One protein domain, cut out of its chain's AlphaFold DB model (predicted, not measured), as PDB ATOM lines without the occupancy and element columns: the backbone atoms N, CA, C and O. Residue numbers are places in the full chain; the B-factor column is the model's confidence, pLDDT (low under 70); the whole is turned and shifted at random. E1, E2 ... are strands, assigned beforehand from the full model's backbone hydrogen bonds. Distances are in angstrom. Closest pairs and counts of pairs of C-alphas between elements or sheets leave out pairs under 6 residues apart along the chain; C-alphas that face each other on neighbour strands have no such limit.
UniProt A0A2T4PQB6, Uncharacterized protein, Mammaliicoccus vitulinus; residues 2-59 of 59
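AT A GLANCE: This is residues 2 to 59 of the 59 residues of an uncharacterized protein of Mammaliicoccus vitulinus (UniProt A0A2T4PQB6). With little regular structure, the domain is a single two-stranded hairpin, E1 and E2, amid long unnamed stretches: residues 2 to 14 turn back into E1, and residues 39 to 59 fold back after E2. Residues 24 to 29 of the link and the tail of residues 52 to 59 stick out. The printed part has 58 residues, with no named helix and strands E1 then E2, antiparallel; the class is all strand, with 12 residues in named elements. It is loose, with a radius of gyration of the C-alphas of 14.2 A and spans of 41 by 29 by 19 A.

HOW THE PARTS SIT: E1, residues 15 to 20, and E2, residues 33 to 38, form a hairpin, antiparallel at 166 degrees between directions. C-alphas 20 and 33 face each other at 4.2 A. N 17 and O 36, 2.9 A, are within hydrogen-bond range, as are N 36 and O 17, 2.8 A.

IN THESE COORDINATES: E1 is 16.9 A long from C-alpha 15 at (17.445, 26.410, 90.366). E2 is 16.4 A long, ending at C-alpha 38 at (21.041, 22.875, 88.833).

THE WHOLE: The C-alphas farthest apart, of Asp 43 and Lys 59, are 43.9 A apart. The printed part has no cut. The 12-residue link from E1 to E2 is long. Residues 2 to 11 and residue 59 have pLDDT under 70.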
ATOM      1  N   PHE A   2       4.104  19.749 100.473       41.03
ATOM      2  CA  PHE A   2       4.753  20.998 100.064       41.03
ATOM      3  C   PHE A   2       5.281  20.748  98.651       41.03
ATOM      4  O   PHE A   2       6.391  20.259  98.473       41.03
ATOM      5  N   ASN A   3       4.434  20.960  97.645       40.78
ATOM      6  CA  ASN A   3       4.869  20.856  96.262       40.78
ATOM      7  C   ASN A   3       5.846  21.999  96.006       40.78
ATOM      8  O   ASN A   3       5.433  23.148  95.891       40.78
ATOM      9  N   ASN A   4       7.129  21.639  95.975       42.69
ATOM     10  CA  ASN A   4       8.225  22.323  95.308       42.69
ATOM     11  C   ASN A   4       8.153  23.846  95.440       42.69
ATOM     12  O   ASN A   4       7.646  24.535  94.553       42.69
ATOM     13  N   LEU A   5       8.707  24.376  96.533       47.72
ATOM     14  CA  LEU A   5       9.074  25.786  96.589       47.72
ATOM     15  C   LEU A   5      10.212  26.009  95.574       47.72
ATOM     16  O   LEU A   5      11.389  25.994  95.915       47.72
ATOM     17  N   LEU A   6       9.852  26.143  94.298       48.53
ATOM     18  CA  LEU A   6      10.755  26.488  93.208       48.53
ATOM     19  C   LEU A   6      11.123  27.963  93.363       48.53
ATOM     20  O   LEU A   6      10.494  28.843  92.778       48.53
ATOM     21  N   THR A   7      12.141  28.258  94.163       54.12
ATOM     22  CA  THR A   7      12.742  29.593  94.198       54.12
ATOM     23  C   THR A   7      13.688  29.752  93.005       54.12
ATOM     24  O   THR A   7      14.905  29.795  93.170       54.12
ATOM     25  N   SER A   8      13.152  29.795  91.781       49.53
ATOM     26  CA  SER A   8      13.898  30.296  90.617       49.53
ATOM     27  C   SER A   8      13.608  31.787  90.462       49.53
ATOM     28  O   SER A   8      12.558  32.178  89.947       49.53
ATOM     29  N   ILE A   9      14.520  32.632  90.931       54.59
ATOM     30  CA  ILE A   9      14.450  34.077  90.702       54.59
ATOM     31  C   ILE A   9      15.144  34.355  89.359       54.59
ATOM     32  O   ILE A   9      16.325  34.677  89.333       54.59
ATOM     33  N   GLY A  10      14.412  34.200  88.247       56.62
ATOM     34  CA  GLY A  10      14.849  34.591  86.896       56.62
ATOM     35  C   GLY A  10      14.967  33.454  85.869       56.62
ATOM     36  O   GLY A  10      15.119  32.282  86.202       56.62
ATOM     37  N   VAL A  11      14.884  33.805  84.580       65.75
ATOM     38  CA  VAL A  11      15.110  32.876  83.456       65.75
ATOM     39  C   VAL A  11      16.614  32.632  83.306       65.75
ATOM     40  O   VAL A  11      17.387  33.583  83.246       65.75
ATOM     41  N   GLY A  12      17.037  31.366  83.223       73.44
ATOM     42  CA  GLY A  12      18.448  30.997  83.029       73.44
ATOM     43  C   GLY A  12      19.328  31.094  84.283       73.44
ATOM     44  O   GLY A  12      20.550  30.976  84.172       73.44
ATOM     45  N   THR A  13      18.738  31.295  85.463       84.44
ATOM     46  CA  THR A  13      19.454  31.306  86.747       84.44
ATOM     47  C   THR A  13      19.589  29.902  87.329       84.44
ATOM     48  O   THR A  13      18.986  28.945  86.843       84.44
ATOM     49  N   ILE A  14      20.376  29.776  88.398       87.88
ATOM     50  CA  ILE A  14      20.401  28.564  89.215       87.88
ATOM     51  C   ILE A  14      18.981  28.214  89.696       87.88
ATOM     52  O   ILE A  14      18.173  29.098  89.996       87.88
ATOM     53  N   SER A  15      18.682  26.921  89.770       88.12
ATOM     54  CA  SER A  15      17.445  26.410  90.366       88.12
ATOM     55  C   SER A  15      17.768  25.444  91.501       88.12
ATOM     56  O   SER A  15      18.807  24.778  91.479       88.12
ATOM     57  N   ALA A  16      16.880  25.386  92.491       87.75
ATOM     58  CA  ALA A  16      16.981  24.491  93.633       87.75
ATOM     59  C   ALA A  16      15.721  23.624  93.724       87.75
ATOM     60  O   ALA A  16      14.604  24.123  93.591       87.75
ATOM     61  N   ASP A  17      15.923  22.330  93.942       89.31
ATOM     62  CA  ASP A  17      14.874  21.353  94.226       89.31
ATOM     63  C   ASP A  17      15.189  20.692  95.573       89.31
ATOM     64  O   ASP A  17      16.302  20.204  95.781       89.31
ATOM     65  N   THR A  18      14.240  20.702  96.506       90.38
ATOM     66  CA  THR A  18      14.407  20.127  97.845       90.38
ATOM     67  C   THR A  18      13.514  18.908  97.979       90.38
ATOM     68  O   THR A  18      12.295  19.005  97.850       90.38
ATOM     69  N   ARG A  19      14.119  17.759  98.280       90.50
ATOM     70  CA  ARG A  19      13.416  16.482  98.420       90.50
ATOM     71  C   ARG A  19      13.632  15.933  99.813       90.50
ATOM     72  O   ARG A  19      14.772  15.758 100.231       90.50
ATOM     73  N   ILE A  20      12.536  15.653 100.502       92.19
ATOM     74  CA  ILE A  20      12.524  15.026 101.824       92.19
ATOM     75  C   ILE A  20      12.145  13.557 101.630       92.19
ATOM     76  O   ILE A  20      11.290  13.254 100.800       92.19
ATOM     77  N   GLU A  21      12.795  12.650 102.360       91.12
ATOM     78  CA  GLU A  21      12.549  11.203 102.248       91.12
ATOM     79  C   GLU A  21      11.106  10.837 102.624       91.12
ATOM     80  O   GLU A  21      10.466  10.031 101.950       91.12
ATOM     81  N   ASN A  22      10.577  11.472 103.675       88.12
ATOM     82  CA  ASN A  22       9.258  11.182 104.219       88.12
ATOM     83  C   ASN A  22       8.215  12.218 103.785       88.12
ATOM     84  O   ASN A  22       8.418  13.427 103.908       88.12
ATOM     85  N   ASN A  23       7.041  11.733 103.375       84.00
ATOM     86  CA  ASN A  23       5.891  12.579 103.036       84.00
ATOM     87  C   ASN A  23       5.181  13.175 104.264       84.00
ATOM     88  O   ASN A  23       4.474  14.178 104.138       84.00
ATOM     89  N   VAL A  24       5.350  12.547 105.430       88.75
ATOM     90  CA  VAL A  24       4.830  12.973 106.732       88.75
ATOM     91  C   VAL A  24       5.958  12.804 107.739       88.75
ATOM     92  O   VAL A  24       6.632  11.780 107.725       88.75
ATOM     93  N   ASN A  25       6.158  13.808 108.584       89.75
ATOM     94  CA  ASN A  25       7.075  13.755 109.716       89.75
ATOM     95  C   ASN A  25       6.299  14.211 110.955       89.75
ATOM     96  O   ASN A  25       5.391  15.043 110.840       89.75
ATOM     97  N   TYR A  26       6.656  13.671 112.107       91.31
ATOM     98  CA  TYR A  26       6.104  13.996 113.413       91.31
ATOM     99  C   TYR A  26       7.111  14.794 114.243       91.31
ATOM    100  O   TYR A  26       8.252  15.036 113.844       91.31
ATOM    101  N   GLU A  27       6.672  15.228 115.418       92.19
ATOM    102  CA  GLU A  27       7.540  15.884 116.389       92.19
ATOM    103  C   GLU A  27       8.757  15.003 116.706       92.19
ATOM    104  O   GLU A  27       8.622  13.816 116.998       92.19
ATOM    105  N   ASN A  28       9.944  15.613 116.690       91.19
ATOM    106  CA  ASN A  28      11.247  14.974 116.921       91.19
ATOM    107  C   ASN A  28      11.734  14.010 115.828       91.19
ATOM    108  O   ASN A  28      12.816  13.436 115.983       91.19
ATOM    109  N   ASP A  29      11.014  13.866 114.715       92.31
ATOM    110  CA  ASP A  29      11.540  13.114 113.581       92.31
ATOM    111  C   ASP A  29      12.789  13.793 113.012       92.31
ATOM    112  O   ASP A  29      12.851  15.010 112.802       92.31
ATOM    113  N   LEU A  30      13.794  12.975 112.698       90.50
ATOM    114  CA  LEU A  30      14.937  13.431 111.926       90.50
ATOM    115  C   LEU A  30      14.519  13.587 110.461       90.50
ATOM    116  O   LEU A  30      14.385  12.601 109.734       90.50
ATOM    117  N   ILE A  31      14.379  14.833 110.013       91.50
ATOM    118  CA  ILE A  31      14.110  15.146 108.608       91.50
ATOM    119  C   ILE A  31      15.379  14.885 107.791       91.50
ATOM    120  O   ILE A  31      16.379  15.594 107.921       91.50
ATOM    121  N   LYS A  32      15.327  13.872 106.923       91.50
ATOM    122  CA  LYS A  32      16.386  13.540 105.963       91.50
ATOM    123  C   LYS A  32      15.963  13.885 104.546       91.50
ATOM    124  O   LYS A  32      14.788  13.792 104.189       91.50
ATOM    125  N   GLY A  33      16.931  14.278 103.731       89.75
ATOM    126  CA  GLY A  33      16.667  14.671 102.359       89.75
ATOM    127  C   GLY A  33      17.890  15.211 101.640       89.75
ATOM    128  O   GLY A  33      19.010  15.180 102.151       89.75
ATOM    129  N   VAL A  34      17.647  15.727 100.438       93.31
ATOM    130  CA  VAL A  34      18.666  16.312  99.566       93.31
ATOM    131  C   VAL A  34      18.178  17.631  98.975       93.31
ATOM    132  O   VAL A  34      17.010  17.772  98.606       93.31
ATOM    133  N   VAL A  35      19.096  18.590  98.848       91.38
ATOM    134  CA  VAL A  35      18.903  19.795  98.034       91.38
ATOM    135  C   VAL A  35      19.713  19.631  96.756       91.38
ATOM    136  O   VAL A  35      20.930  19.465  96.796       91.38
ATOM    137  N   ILE A  36      19.033  19.663  95.617       91.50
ATOM    138  CA  ILE A  36      19.626  19.508  94.293       91.50
ATOM    139  C   ILE A  36      19.698  20.889  93.651       91.50
ATOM    140  O   ILE A  36      18.671  21.496  93.349       91.50
ATOM    141  N   LEU A  37      20.918  21.367  93.418       89.56
ATOM    142  CA  LEU A  37      21.168  22.578  92.646       89.56
ATOM    143  C   LEU A  37      21.410  22.224  91.181       89.56
ATOM    144  O   LEU A  37      22.223  21.351  90.876       89.56
ATOM    145  N   LYS A  38      20.742  22.932  90.270       89.69
ATOM    146  CA  LYS A  38      21.041  22.875  88.833       89.69
ATOM    147  C   LYS A  38      21.556  24.232  88.384       89.69
ATOM    148  O   LYS A  38      20.868  25.237  88.572       89.69
ATOM    149  N   GLY A  39      22.762  24.239  87.817       88.38
ATOM    150  CA  GLY A  39      23.390  25.435  87.262       88.38
ATOM    151  C   GLY A  39      22.541  26.073  86.161       88.38
ATOM    152  O   GLY A  39      21.789  25.384  85.472       88.38
ATOM    153  N   GLY A  40      22.647  27.395  86.042       87.00
ATOM    154  CA  GLY A  40      22.005  28.159  84.975       87.00
ATOM    155  C   GLY A  40      22.891  28.297  83.735       87.00
ATOM    156  O   GLY A  40      23.825  27.527  83.528       87.00
ATOM    157  N   ASN A  41      22.625  29.328  82.935       90.31
ATOM    158  CA  ASN A  41      23.301  29.556  81.649       90.31
ATOM    159  C   ASN A  41      24.636  30.316  81.768       90.31
ATOM    160  O   ASN A  41      25.268  30.611  80.757       90.31
ATOM    161  N   ALA A  42      25.041  30.674  82.985       86.88
ATOM    162  CA  ALA A  42      26.296  31.349  83.291       86.88
ATOM    163  C   ALA A  42      26.769  30.971  84.700       86.88
ATOM    164  O   ALA A  42      25.955  30.571  85.548       86.88
ATOM    165  N   ASP A  43      28.067  31.151  84.945       89.69
ATOM    166  CA  ASP A  43      28.682  30.945  86.252       89.69
ATOM    167  C   ASP A  43      28.023  31.841  87.302       89.69
ATOM    168  O   ASP A  43      27.911  33.059  87.154       89.69
ATOM    169  N   GLN A  44      27.571  31.219  88.386       85.81
ATOM    170  CA  GLN A  44      26.876  31.879  89.484       85.81
ATOM    171  C   GLN A  44      27.498  31.431  90.800       85.81
ATOM    172  O   GLN A  44      27.638  30.236  91.065       85.81
ATOM    173  N   LYS A  45      27.862  32.392  91.651       88.50
ATOM    174  CA  LYS A  45      28.407  32.107  92.979       88.50
ATOM    175  C   LYS A  45      27.274  31.870  93.975       88.50
ATOM    176  O   LYS A  45      26.479  32.770  94.239       88.50
ATOM    177  N   VAL A  46      27.242  30.685  94.580       87.50
ATOM    178  CA  VAL A  46      26.340  30.380  95.699       87.50
ATOM    179  C   VAL A  46      27.015  30.804  97.000       87.50
ATOM    180  O   VAL A  46      28.018  30.221  97.401       87.50
ATOM    181  N   ASN A  47      26.483  31.835  97.656       88.31
ATOM    182  CA  ASN A  47      27.048  32.337  98.913       88.31
ATOM    183  C   ASN A  47      26.498  31.606 100.145       88.31
ATOM    184  O   ASN A  47      27.208  31.452 101.134       88.31
ATOM    185  N   LYS A  48      25.224  31.198 100.103       86.31
ATOM    186  CA  LYS A  48      24.517  30.599 101.237       86.31
ATOM    187  C   LYS A  48      23.375  29.713 100.747       86.31
ATOM    188  O   LYS A  48      22.742  30.025  99.741       86.31
ATOM    189  N   MET A  49      23.107  28.646 101.489       85.56
ATOM    190  CA  MET A  49      21.915  27.813 101.368       85.56
ATOM    191  C   MET A  49      21.322  27.644 102.767       85.56
ATOM    192  O   MET A  49      22.061  27.391 103.715       85.56
ATOM    193  N   GLU A  50      20.006  27.797 102.893       89.12
ATOM    194  CA  GLU A  50      19.284  27.654 104.158       89.12
ATOM    195  C   GLU A  50      18.004  26.852 103.945       89.12
ATOM    196  O   GLU A  50      17.381  26.938 102.887       89.12
ATOM    197  N   ILE A  51      17.610  26.092 104.965       88.00
ATOM    198  CA  ILE A  51      16.336  25.374 105.020       88.00
ATOM    199  C   ILE A  51      15.531  25.981 106.165       88.00
ATOM    200  O   ILE A  51      16.046  26.127 107.273       88.00
ATOM    201  N   ILE A  52      14.278  26.340 105.894       88.69
ATOM    202  CA  ILE A  52      13.388  26.993 106.856       88.69
ATOM    203  C   ILE A  52      12.091  26.188 106.933       88.69
ATOM    204  O   ILE A  52      11.488  25.881 105.904       88.69
ATOM    205  N   LEU A  53      11.652  25.863 108.150       87.94
ATOM    206  CA  LEU A  53      10.339  25.280 108.412       87.94
ATOM    207  C   LEU A  53       9.346  26.414 108.690       87.94
ATOM    208  O   LEU A  53       9.565  27.216 109.593       87.94
ATOM    209  N   ILE A  54       8.274  26.493 107.900       88.38
ATOM    210  CA  ILE A  54       7.255  27.545 108.007       88.38
ATOM    211  C   ILE A  54       5.896  26.893 108.246       88.38
ATOM    212  O   ILE A  54       5.442  26.081 107.440       88.38
ATOM    213  N   GLU A  55       5.225  27.296 109.318       88.62
ATOM    214  CA  GLU A  55       3.828  26.958 109.575       88.62
ATOM    215  C   GLU A  55       2.915  28.074 109.050       88.62
ATOM    216  O   GLU A  55       3.137  29.259 109.308       88.62
ATOM    217  N   ARG A  56       1.867  27.707 108.303       89.81
ATOM    218  CA  ARG A  56       0.840  28.653 107.851       89.81
ATOM    219  C   ARG A  56      -0.415  28.490 108.699       89.81
ATOM    220  O   ARG A  56      -1.193  27.570 108.478       89.81
ATOM    221  N   ILE A  57      -0.641  29.440 109.597       91.81
ATOM    222  CA  ILE A  57      -1.856  29.505 110.413       91.81
ATOM    223  C   ILE A  57      -2.938  30.233 109.603       91.81
ATOM    224  O   ILE A  57      -2.786  31.415 109.284       91.81
ATOM    225  N   GLN A  58      -4.012  29.536 109.230       82.44
ATOM    226  CA  GLN A  58      -5.221  30.175 108.698       82.44
ATOM    227  C   GLN A  58      -6.148  30.479 109.878       82.44
ATOM    228  O   GLN A  58      -6.441  29.583 110.666       82.44
ATOM    229  N   LYS A  59      -6.525  31.750 110.031       66.31
ATOM    230  CA  LYS A  59      -7.530  32.197 111.002       66.31
ATOM    231  C   LYS A  59      -8.927  32.073 110.417       66.31
ATOM    232  O   LYS A  59      -9.043  32.288 109.189       66.31
TER     233      LYS A  59